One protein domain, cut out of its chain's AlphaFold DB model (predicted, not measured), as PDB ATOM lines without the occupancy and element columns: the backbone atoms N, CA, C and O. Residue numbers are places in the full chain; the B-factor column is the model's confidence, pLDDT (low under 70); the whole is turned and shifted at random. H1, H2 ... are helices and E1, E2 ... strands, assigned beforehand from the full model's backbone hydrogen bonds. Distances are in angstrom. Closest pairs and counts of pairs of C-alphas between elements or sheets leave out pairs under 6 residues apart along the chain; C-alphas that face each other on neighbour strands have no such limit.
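Overview. This is residues 193 to 267 of the 319 residues of an uncharacterized protein of Achlya hypogyna (UniProt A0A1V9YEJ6). A small, strongly twisted antiparallel sheet, in the order E1 - E2 - E3 - E4, has a helix on each face: H1 covers the E1 and E2 part of one face, and the short H2 packs on the other. Long loops make up much of the rest. The 75 printed residues run E1, E2, E3, H1, E4, H2, a mixed class with under half of the residues in named elements. The whole is compact, with a radius of gyration of the C-alphas of 11.8 A and spans of 33 by 30 by 23 A.

Along the chain. Find C-alpha 193 at (30.430, -10.587, 32.408), where E1, residues 193 to 195, begins. Next come E2, residues 200 to 206 and 19.1 A long, and E3, residues 208 to 211. H1, residues 226 to 233, runs 10.3 A from (33.285, -12.876, 26.656). E4 is residues 252 to 255; H2, residues 258 to 262, ends at (20.453, -11.813, 29.567).

Arrangement. E1, E2 and E3 form a meander, each strand the antiparallel neighbour of the one before. Look for N 194 and O 201 at 2.9 A in the hairpin E1 and E2, N 204 and O 210 at 2.7 A in the hairpin E2 and E3, and N 211 and O 252 at 2.8 A between E3 and E4. H1 is on the sheet at a height of 8.7 A; its closest C-alphas to E1 are Cys 229 and Cys 193, 6.0 A. H2 is on the opposite face at 5.5 A; its closest C-alphas to E3 are Lys 258 and Ser 209, 5.1 A. In H1 every O i to N i+4 pair is within hydrogen-bond range; in H2 0 of 1 is, but 2 of 2 O i to N i+3 pairs are.

Size, cuts and confidence. The C-alphas of Arg 235 and Ser 267, the two farthest apart, are 35.8 A apart. The printed part has no cut. The links E3 to H1 and H1 to E4 are long. Confidence is under 70 at residue 217, residues 239 to 249 and residues 264 to 267.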
ATOM      1  N   CYS A 193      30.905 -10.159  33.713       96.62
ATOM      2  CA  CYS A 193      30.430 -10.587  32.408       96.62
ATOM      3  C   CYS A 193      29.695 -11.917  32.521       96.62
ATOM      4  O   CYS A 193      30.291 -12.931  32.882       96.62
ATOM      5  N   ILE A 194      28.424 -11.922  32.140       96.06
ATOM      6  CA  ILE A 194      27.570 -13.107  32.159       96.06
ATOM      7  C   ILE A 194      27.084 -13.441  30.750       96.06
ATOM      8  O   ILE A 194      26.990 -12.569  29.884       96.06
ATOM      9  N   LYS A 195      26.769 -14.715  30.512       96.31
ATOM     10  CA  LYS A 195      26.240 -15.216  29.239       96.31
ATOM     11  C   LYS A 195      24.856 -15.816  29.467       96.31
ATOM     12  O   LYS A 195      24.724 -16.709  30.295       96.31
ATOM     13  N   GLY A 196      23.874 -15.371  28.693       92.19
ATOM     14  CA  GLY A 196      22.521 -15.924  28.665       92.19
ATOM     15  C   GLY A 196      22.029 -16.175  27.244       92.19
ATOM     16  O   GLY A 196      22.821 -16.288  26.303       92.19
ATOM     17  N   THR A 197      20.711 -16.276  27.090       91.81
ATOM     18  CA  THR A 197      20.056 -16.583  25.810       91.81
ATOM     19  C   THR A 197      20.069 -15.399  24.844       91.81
ATOM     20  O   THR A 197      20.171 -15.604  23.636       91.81
ATOM     21  N   LEU A 198      20.041 -14.167  25.363       89.31
ATOM     22  CA  LEU A 198      20.121 -12.932  24.574       89.31
ATOM     23  C   LEU A 198      21.546 -12.563  24.145       89.31
ATOM     24  O   LEU A 198      21.728 -11.791  23.205       89.31
ATOM     25  N   GLY A 199      22.563 -13.108  24.817       95.12
ATOM     26  CA  GLY A 199      23.964 -12.827  24.525       95.12
ATOM     27  C   GLY A 199      24.812 -12.696  25.782       95.12
ATOM     28  O   GLY A 199      24.562 -13.348  26.794       95.12
ATOM     29  N   ILE A 200      25.856 -11.873  25.698       97.00
ATOM     30  CA  ILE A 200      26.805 -11.635  26.789       97.00
ATOM     31  C   ILE A 200      26.627 -10.202  27.269       97.00
ATOM     32  O   ILE A 200      26.741  -9.299  26.451       97.00
ATOM     33  N   ALA A 201      26.389  -9.980  28.557       96.44
ATOM     34  CA  ALA A 201      26.238  -8.642  29.129       96.44
ATOM     35  C   ALA A 201      27.189  -8.446  30.312       96.44
ATOM     36  O   ALA A 201      27.602  -9.411  30.952       96.44
ATOM     37  N   ALA A 202      27.525  -7.189  30.593       95.81
ATOM     38  CA  ALA A 202      28.224  -6.796  31.809       95.81
ATOM     39  C   ALA A 202      27.183  -6.325  32.823       95.81
ATOM     40  O   ALA A 202      26.445  -5.379  32.533       95.81
ATOM     41  N   VAL A 203      27.123  -6.991  33.971       94.06
ATOM     42  CA  VAL A 203      26.081  -6.816  34.983       94.06
ATOM     43  C   VAL A 203      26.709  -6.565  36.345       94.06
ATOM     44  O   VAL A 203      27.735  -7.143  36.685       94.06
ATOM     45  N   LEU A 204      26.094  -5.685  37.116       91.94
ATOM     46  CA  LEU A 204      26.397  -5.422  38.507       91.94
ATOM     47  C   LEU A 204      25.229  -5.907  39.363       91.94
ATOM     48  O   LEU A 204      24.077  -5.600  39.063       91.94
ATOM     49  N   GLU A 205      25.537  -6.619  40.443       84.00
ATOM     50  CA  GLU A 205      24.549  -7.121  41.397       84.00
ATOM     51  C   GLU A 205      24.716  -6.394  42.740       84.00
ATOM     52  O   GLU A 205      25.686  -6.613  43.467       84.00
ATOM     53  N   GLN A 206      23.788  -5.483  43.055       78.19
ATOM     54  CA  GLN A 206      23.757  -4.728  44.317       78.19
ATOM     55  C   GLN A 206      22.316  -4.559  44.812       78.19
ATOM     56  O   GLN A 206      21.730  -3.480  44.745       78.19
ATOM     57  N   GLY A 207      21.704  -5.658  45.262       79.25
ATOM     58  CA  GLY A 207      20.286  -5.713  45.646       79.25
ATOM     59  C   GLY A 207      19.340  -5.821  44.446       79.25
ATOM     60  O   GLY A 207      18.405  -6.612  44.486       79.25
ATOM     61  N   TYR A 208      19.640  -5.103  43.363       81.06
ATOM     62  CA  TYR A 208      19.037  -5.268  42.039       81.06
ATOM     63  C   TYR A 208      20.140  -5.515  41.014       81.06
ATOM     64  O   TYR A 208      21.296  -5.129  41.226       81.06
ATOM     65  N   SER A 209      19.776  -6.128  39.894       87.25
ATOM     66  CA  SER A 209      20.707  -6.346  38.794       87.25
ATOM     67  C   SER A 209      20.632  -5.200  37.802       87.25
ATOM     68  O   SER A 209      19.556  -4.819  37.333       87.25
ATOM     69  N   GLN A 210      21.793  -4.631  37.495       91.38
ATOM     70  CA  GLN A 210      21.920  -3.524  36.560       91.38
ATOM     71  C   GLN A 210      22.989  -3.841  35.521       91.38
ATOM     72  O   GLN A 210      24.015  -4.425  35.845       91.38
ATOM     73  N   CYS A 211      22.787  -3.446  34.273       93.12
ATOM     74  CA  CYS A 211      23.696  -3.761  33.179       93.12
ATOM     75  C   CYS A 211      24.283  -2.507  32.538       93.12
ATOM     76  O   CYS A 211      23.719  -1.411  32.623       93.12
ATOM     77  N   LEU A 212      25.408  -2.678  31.840       92.44
ATOM     78  CA  LEU A 212      25.941  -1.616  30.994       92.44
ATOM     79  C   LEU A 212      24.902  -1.231  29.923       92.44
ATOM     80  O   LEU A 212      24.431  -2.113  29.203       92.44
ATOM     81  N   PRO A 213      24.546   0.054  29.786       90.50
ATOM     82  CA  PRO A 213      23.550   0.517  28.822       90.50
ATOM     83  C   PRO A 213      24.038   0.501  27.370       90.50
ATOM     84  O   PRO A 213      25.225   0.641  27.075       90.50
ATOM     85  N   MET A 214      23.086   0.451  26.440       88.00
ATOM     86  CA  MET A 214      23.296   0.889  25.056       88.00
ATOM     87  C   MET A 214      23.334   2.424  24.938       88.00
ATOM     88  O   MET A 214      22.796   3.139  25.782       88.00
ATOM     89  N   SER A 215      23.902   2.933  23.841       75.25
ATOM     90  CA  SER A 215      24.069   4.372  23.546       75.25
ATOM     91  C   SER A 215      22.801   5.227  23.687       75.25
ATOM     92  O   SER A 215      22.878   6.396  24.047       75.25
ATOM     93  N   GLN A 216      21.623   4.652  23.427       72.25
ATOM     94  CA  GLN A 216      20.326   5.339  23.497       72.25
ATOM     95  C   GLN A 216      19.547   5.039  24.785       72.25
ATOM     96  O   GLN A 216      18.347   5.290  24.854       72.25
ATOM     97  N   ARG A 217      20.216   4.493  25.810       68.50
ATOM     98  CA  ARG A 217      19.649   4.182  27.135       68.50
ATOM     99  C   ARG A 217      18.440   3.231  27.124       68.50
ATOM    100  O   ARG A 217      17.713   3.145  28.105       68.50
ATOM    101  N   SER A 218      18.222   2.486  26.042       76.69
ATOM    102  CA  SER A 218      17.061   1.603  25.882       76.69
ATOM    103  C   SER A 218      17.424   0.122  26.061       76.69
ATOM    104  O   SER A 218      17.164  -0.691  25.174       76.69
ATOM    105  N   GLY A 219      18.063  -0.222  27.181       87.38
ATOM    106  CA  GLY A 219      18.374  -1.606  27.565       87.38
ATOM    107  C   GLY A 219      19.865  -1.950  27.625       87.38
ATOM    108  O   GLY A 219      20.735  -1.108  27.382       87.38
ATOM    109  N   CYS A 220      20.137  -3.211  27.964       92.44
ATOM    110  CA  CYS A 220      21.485  -3.734  28.163       92.44
ATOM    111  C   CYS A 220      22.297  -3.805  26.871       92.44
ATOM    112  O   CYS A 220      21.809  -4.197  25.810       92.44
ATOM    113  N   ARG A 221      23.585  -3.487  26.982       94.25
ATOM    114  CA  ARG A 221      24.580  -3.729  25.946       94.25
ATOM    115  C   ARG A 221      24.953  -5.208  25.940       94.25
ATOM    116  O   ARG A 221      25.498  -5.722  26.915       94.25
ATOM    117  N   PHE A 222      24.731  -5.849  24.795       95.75
ATOM    118  CA  PHE A 222      25.243  -7.186  24.518       95.75
ATOM    119  C   PHE A 222      26.568  -7.125  23.757       95.75
ATOM    120  O   PHE A 222      26.693  -6.433  22.745       95.75
ATOM    121  N   PHE A 223      27.555  -7.869  24.243       97.12
ATOM    122  CA  PHE A 223      28.898  -7.953  23.694       97.12
ATOM    123  C   PHE A 223      29.036  -9.141  22.736       97.12
ATOM    124  O   PHE A 223      28.447 -10.200  22.967       97.12
ATOM    125  N   PRO A 224      29.876  -9.022  21.692       97.38
ATOM    126  CA  PRO A 224      30.070 -10.089  20.710       97.38
ATOM    127  C   PRO A 224      30.825 -11.306  21.269       97.38
ATOM    128  O   PRO A 224      30.760 -12.391  20.700       97.38
ATOM    129  N   SER A 225      31.578 -11.147  22.362       98.06
ATOM    130  CA  SER A 225      32.290 -12.249  23.014       98.06
ATOM    131  C   SER A 225      32.588 -11.947  24.481       98.06
ATOM    132  O   SER A 225      32.643 -10.786  24.893       98.06
ATOM    133  N   MET A 226      32.874 -13.000  25.253       97.75
ATOM    134  CA  MET A 226      33.285 -12.876  26.656       97.75
ATOM    135  C   MET A 226      34.570 -12.057  26.794       97.75
ATOM    136  O   MET A 226      34.707 -11.255  27.709       97.75
ATOM    137  N   ARG A 227      35.494 -12.219  25.840       98.00
ATOM    138  CA  ARG A 227      36.756 -11.477  25.804       98.00
ATOM    139  C   ARG A 227      36.527  -9.973  25.657       98.00
ATOM    140  O   ARG A 227      37.178  -9.199  26.348       98.00
ATOM    141  N   VAL A 228      35.616  -9.567  24.771       97.94
ATOM    142  CA  VAL A 228      35.284  -8.146  24.569       97.94
ATOM    143  C   VAL A 228      34.607  -7.575  25.813       97.94
ATOM    144  O   VAL A 228      35.011  -6.511  26.273       97.94
ATOM    145  N   CYS A 229      33.655  -8.307  26.402       97.81
ATOM    146  CA  CYS A 229      33.022  -7.895  27.653       97.81
ATOM    147  C   CYS A 229      34.057  -7.705  28.772       97.81
ATOM    148  O   CYS A 229      34.109  -6.643  29.386       97.81
ATOM    149  N   ALA A 230      34.932  -8.690  28.992       96.62
ATOM    150  CA  ALA A 230      35.946  -8.630  30.043       96.62
ATOM    151  C   ALA A 230      36.920  -7.456  29.842       96.62
ATOM    152  O   ALA A 230      37.266  -6.774  30.804       96.62
ATOM    153  N   ALA A 231      37.325  -7.182  28.596       96.44
ATOM    154  CA  ALA A 231      38.188  -6.046  28.276       96.44
ATOM    155  C   ALA A 231      37.514  -4.694  28.573       96.44
ATOM    156  O   ALA A 231      38.165  -3.785  29.084       96.44
ATOM    157  N   VAL A 232      36.214  -4.573  28.286       96.12
ATOM    158  CA  VAL A 232      35.413  -3.388  28.623       96.12
ATOM    159  C   VAL A 232      35.275  -3.237  30.134       96.12
ATOM    160  O   VAL A 232      35.590  -2.175  30.672       96.12
ATOM    161  N   VAL A 233      34.842  -4.290  30.828       94.50
ATOM    162  CA  VAL A 233      34.656  -4.304  32.285       94.50
ATOM    163  C   VAL A 233      35.933  -3.892  33.012       94.50
ATOM    164  O   VAL A 233      35.881  -3.019  33.873       94.50
ATOM    165  N   ALA A 234      37.088  -4.427  32.607       93.94
ATOM    166  CA  ALA A 234      38.379  -4.130  33.228       93.94
ATOM    167  C   ALA A 234      38.791  -2.647  33.167       93.94
ATOM    168  O   ALA A 234      39.680  -2.229  33.906       93.94
ATOM    169  N   ARG A 235      38.184  -1.853  32.277       94.44
ATOM    170  CA  ARG A 235      38.477  -0.424  32.108       94.44
ATOM    171  C   ARG A 235      37.307   0.476  32.500       94.44
ATOM    172  O   ARG A 235      37.461   1.691  32.458       94.44
ATOM    173  N   SER A 236      36.143  -0.068  32.836       93.06
ATOM    174  CA  SER A 236      34.921   0.727  32.982       93.06
ATOM    175  C   SER A 236      34.868   1.460  34.325       93.06
ATOM    176  O   SER A 236      34.973   0.847  35.383       93.06
ATOM    177  N   LEU A 237      34.656   2.777  34.286       90.81
ATOM    178  CA  LEU A 237      34.390   3.618  35.455       90.81
ATOM    179  C   LEU A 237      32.889   3.627  35.737       90.81
ATOM    180  O   LEU A 237      32.173   4.537  35.324       90.81
ATOM    181  N   VAL A 238      32.418   2.587  36.413       82.75
ATOM    182  CA  VAL A 238      30.999   2.393  36.716       82.75
ATOM    183  C   VAL A 238      30.762   2.468  38.216       82.75
ATOM    184  O   VAL A 238      31.602   2.060  39.018       82.75
ATOM    185  N   THR A 239      29.597   2.989  38.597       65.69
ATOM    186  CA  THR A 239      29.085   2.932  39.965       65.69
ATOM    187  C   THR A 239      27.810   2.128  40.043       65.69
ATOM    188  O   THR A 239      26.927   2.304  39.217       65.69
ATOM    189  N   GLY A 240      27.697   1.312  41.088       60.25
ATOM    190  CA  GLY A 240      26.407   0.783  41.537       60.25
ATOM    191  C   GLY A 240      25.628   1.738  42.426       60.25
ATOM    192  O   GLY A 240      24.454   1.524  42.705       60.25
ATOM    193  N   GLU A 241      26.252   2.838  42.843       60.84
ATOM    194  CA  GLU A 241      25.526   3.922  43.479       60.84
ATOM    195  C   GLU A 241      24.834   4.743  42.390       60.84
ATOM    196  O   GLU A 241      25.494   5.397  41.580       60.84
ATOM    197  N   SER A 242      23.500   4.706  42.411       52.91
ATOM    198  CA  SER A 242      22.602   5.637  41.721       52.91
ATOM    199  C   SER A 242      22.768   7.039  42.319       52.91
ATOM    200  O   SER A 242      21.848   7.598  42.922       52.91
ATOM    201  N   TYR A 243      23.963   7.618  42.218       51.47
ATOM    202  CA  TYR A 243      24.108   9.042  42.455       51.47
ATOM    203  C   TYR A 243      23.331   9.743  41.350       51.47
ATOM    204  O   TYR A 243      23.666   9.612  40.180       51.47
ATOM    205  N   SER A 244      22.301  10.491  41.753       47.06
ATOM    206  CA  SER A 244      21.419  11.345  40.944       47.06
ATOM    207  C   SER A 244      22.168  12.492  40.233       47.06
ATOM    208  O   SER A 244      21.702  13.632  40.158       47.06
ATOM    209  N   ILE A 245      23.357  12.238  39.704       51.53
ATOM    210  CA  ILE A 245      23.996  13.118  38.746       51.53
ATOM    211  C   ILE A 245      23.353  12.750  37.415       51.53
ATOM    212  O   ILE A 245      23.840  11.873  36.715       51.53
ATOM    213  N   ALA A 246      22.236  13.412  37.102       49.19
ATOM    214  CA  ALA A 246      21.300  13.122  36.006       49.19
ATOM    215  C   ALA A 246      21.901  12.882  34.594       49.19
ATOM    216  O   ALA A 246      21.173  12.504  33.676       49.19
ATOM    217  N   ASP A 247      23.213  13.068  34.410       51.59
ATOM    218  CA  ASP A 247      23.911  12.969  33.127       51.59
ATOM    219  C   ASP A 247      25.061  11.944  33.087       51.59
ATOM    220  O   ASP A 247      25.611  11.716  32.004       51.59
ATOM    221  N   ALA A 248      25.425  11.309  34.211       55.88
ATOM    222  CA  ALA A 248      26.302  10.141  34.166       55.88
ATOM    223  C   ALA A 248      25.505   8.960  33.591       55.88
ATOM    224  O   ALA A 248      24.303   8.826  33.815       55.88
ATOM    225  N   PHE A 249      26.142   8.147  32.753       66.94
ATOM    226  CA  PHE A 249      25.502   6.958  32.191       66.94
ATOM    227  C   PHE A 249      25.346   5.917  33.301       66.94
ATOM    228  O   PHE A 249      26.250   5.118  33.549       66.94
ATOM    229  N   ASP A 250      24.209   5.978  33.983       74.50
ATOM    230  CA  ASP A 250      23.847   5.005  35.001       74.50
ATOM    231  C   ASP A 250      23.648   3.624  34.375       74.50
ATOM    232  O   ASP A 250      23.252   3.478  33.208       74.50
ATOM    233  N   LEU A 251      23.942   2.592  35.163       86.19
ATOM    234  CA  LEU A 251      23.590   1.231  34.797       86.19
ATOM    235  C   LEU A 251      22.072   1.119  34.659       86.19
ATOM    236  O   LEU A 251      21.314   1.694  35.440       86.19
ATOM    237  N   ILE A 252      21.619   0.364  33.662       86.81
ATOM    238  CA  ILE A 252      20.188   0.177  33.435       86.81
ATOM    239  C   ILE A 252      19.712  -0.987  34.296       86.81
ATOM    240  O   ILE A 252      20.297  -2.068  34.195       86.81
ATOM    241  N   PRO A 253      18.662  -0.809  35.118       87.44
ATOM    242  CA  PRO A 253      18.067  -1.920  35.840       87.44
ATOM    243  C   PRO A 253      17.525  -2.934  34.837       87.44
ATOM    244  O   PRO A 253      16.844  -2.579  33.875       87.44
ATOM    245  N   CYS A 254      17.848  -4.197  35.060       88.38
ATOM    246  CA  CYS A 254      17.483  -5.282  34.159       88.38
ATOM    247  C   CYS A 254      16.846  -6.473  34.869       88.38
ATOM    248  O   CYS A 254      16.562  -7.473  34.218       88.38
ATOM    249  N   GLY A 255      16.581  -6.345  36.169       84.88
ATOM    250  CA  GLY A 255      15.855  -7.350  36.924       84.88
ATOM    251  C   GLY A 255      16.236  -7.413  38.396       84.88
ATOM    252  O   GLY A 255      17.054  -6.629  38.892       84.88
ATOM    253  N   ASN A 256      15.654  -8.388  39.086       85.56
ATOM    254  CA  ASN A 256      16.011  -8.732  40.460       85.56
ATOM    255  C   ASN A 256      17.236  -9.658  40.508       85.56
ATOM    256  O   ASN A 256      17.994  -9.617  41.473       85.56
ATOM    257  N   ASN A 257      17.465 -10.447  39.454       86.75
ATOM    258  CA  ASN A 257      18.611 -11.346  39.313       86.75
ATOM    259  C   ASN A 257      19.406 -11.032  38.037       86.75
ATOM    260  O   ASN A 257      18.852 -10.595  37.030       86.75
ATOM    261  N   LYS A 258      20.717 -11.289  38.052       87.62
ATOM    262  CA  LYS A 258      21.621 -10.981  36.943       87.62
ATOM    263  C   LYS A 258      21.268 -11.747  35.674       87.62
ATOM    264  O   LYS A 258      21.482 -11.234  34.581       87.62
ATOM    265  N   THR A 259      20.684 -12.939  35.797       88.50
ATOM    266  CA  THR A 259      20.227 -13.732  34.645       88.50
ATOM    267  C   THR A 259      19.101 -13.047  33.871       88.50
ATOM    268  O   THR A 259      19.081 -13.139  32.648       88.50
ATOM    269  N   GLU A 260      18.244 -12.266  34.538       87.81
ATOM    270  CA  GLU A 260      17.146 -11.520  33.897       87.81
ATOM    271  C   GLU A 260      17.674 -10.484  32.889       87.81
ATOM    272  O   GLU A 260      17.035 -10.195  31.882       87.81
ATOM    273  N   CYS A 261      18.909 -10.008  33.070       86.94
ATOM    274  CA  CYS A 261      19.563  -9.085  32.142       86.94
ATOM    275  C   CYS A 261      19.954  -9.715  30.801       86.94
ATOM    276  O   CYS A 261      20.262  -9.003  29.842       86.94
ATOM    277  N   VAL A 262      20.001 -11.046  30.735       87.69
ATOM    278  CA  VAL A 262      20.453 -11.813  29.567       87.69
ATOM    279  C   VAL A 262      19.446 -12.868  29.117       87.69
ATOM    280  O   VAL A 262      19.753 -13.655  28.218       87.69
ATOM    281  N   GLU A 263      18.251 -12.877  29.697       85.00
ATOM    282  CA  GLU A 263      17.186 -13.821  29.385       85.00
ATOM    283  C   GLU A 263      15.955 -13.091  28.843       85.00
ATOM    284  O   GLU A 263      15.604 -11.999  29.278       85.00
ATOM    285  N   VAL A 264      15.298 -13.689  27.846       69.50
ATOM    286  CA  VAL A 264      13.960 -13.252  27.442       69.50
ATOM    287  C   VAL A 264      12.983 -13.904  28.394       69.50
ATOM    288  O   VAL A 264      12.828 -15.127  28.351       69.50
ATOM    289  N   ASP A 265      12.273 -13.107  29.184       61.94
ATOM    290  CA  ASP A 265      11.059 -13.613  29.802       61.94
ATOM    291  C   ASP A 265       9.972 -13.741  28.722       61.94
ATOM    292  O   ASP A 265       9.175 -12.836  28.460       61.94
ATOM    293  N   LEU A 266       9.994 -14.874  28.015       54.72
ATOM    294  CA  LEU A 266       9.010 -15.205  26.983       54.72
ATOM    295  C   LEU A 266       7.593 -15.311  27.565       54.72
ATOM    296  O   LEU A 266       6.636 -15.289  26.792       54.72
ATOM    297  N   SER A 267       7.443 -15.400  28.894       52.38
ATOM    298  CA  SER A 267       6.130 -15.430  29.538       52.38
ATOM    299  C   SER A 267       5.444 -14.056  29.526       52.38
ATOM    300  O   SER A 267       4.236 -13.989  29.309       52.38
TER     301      SER A 267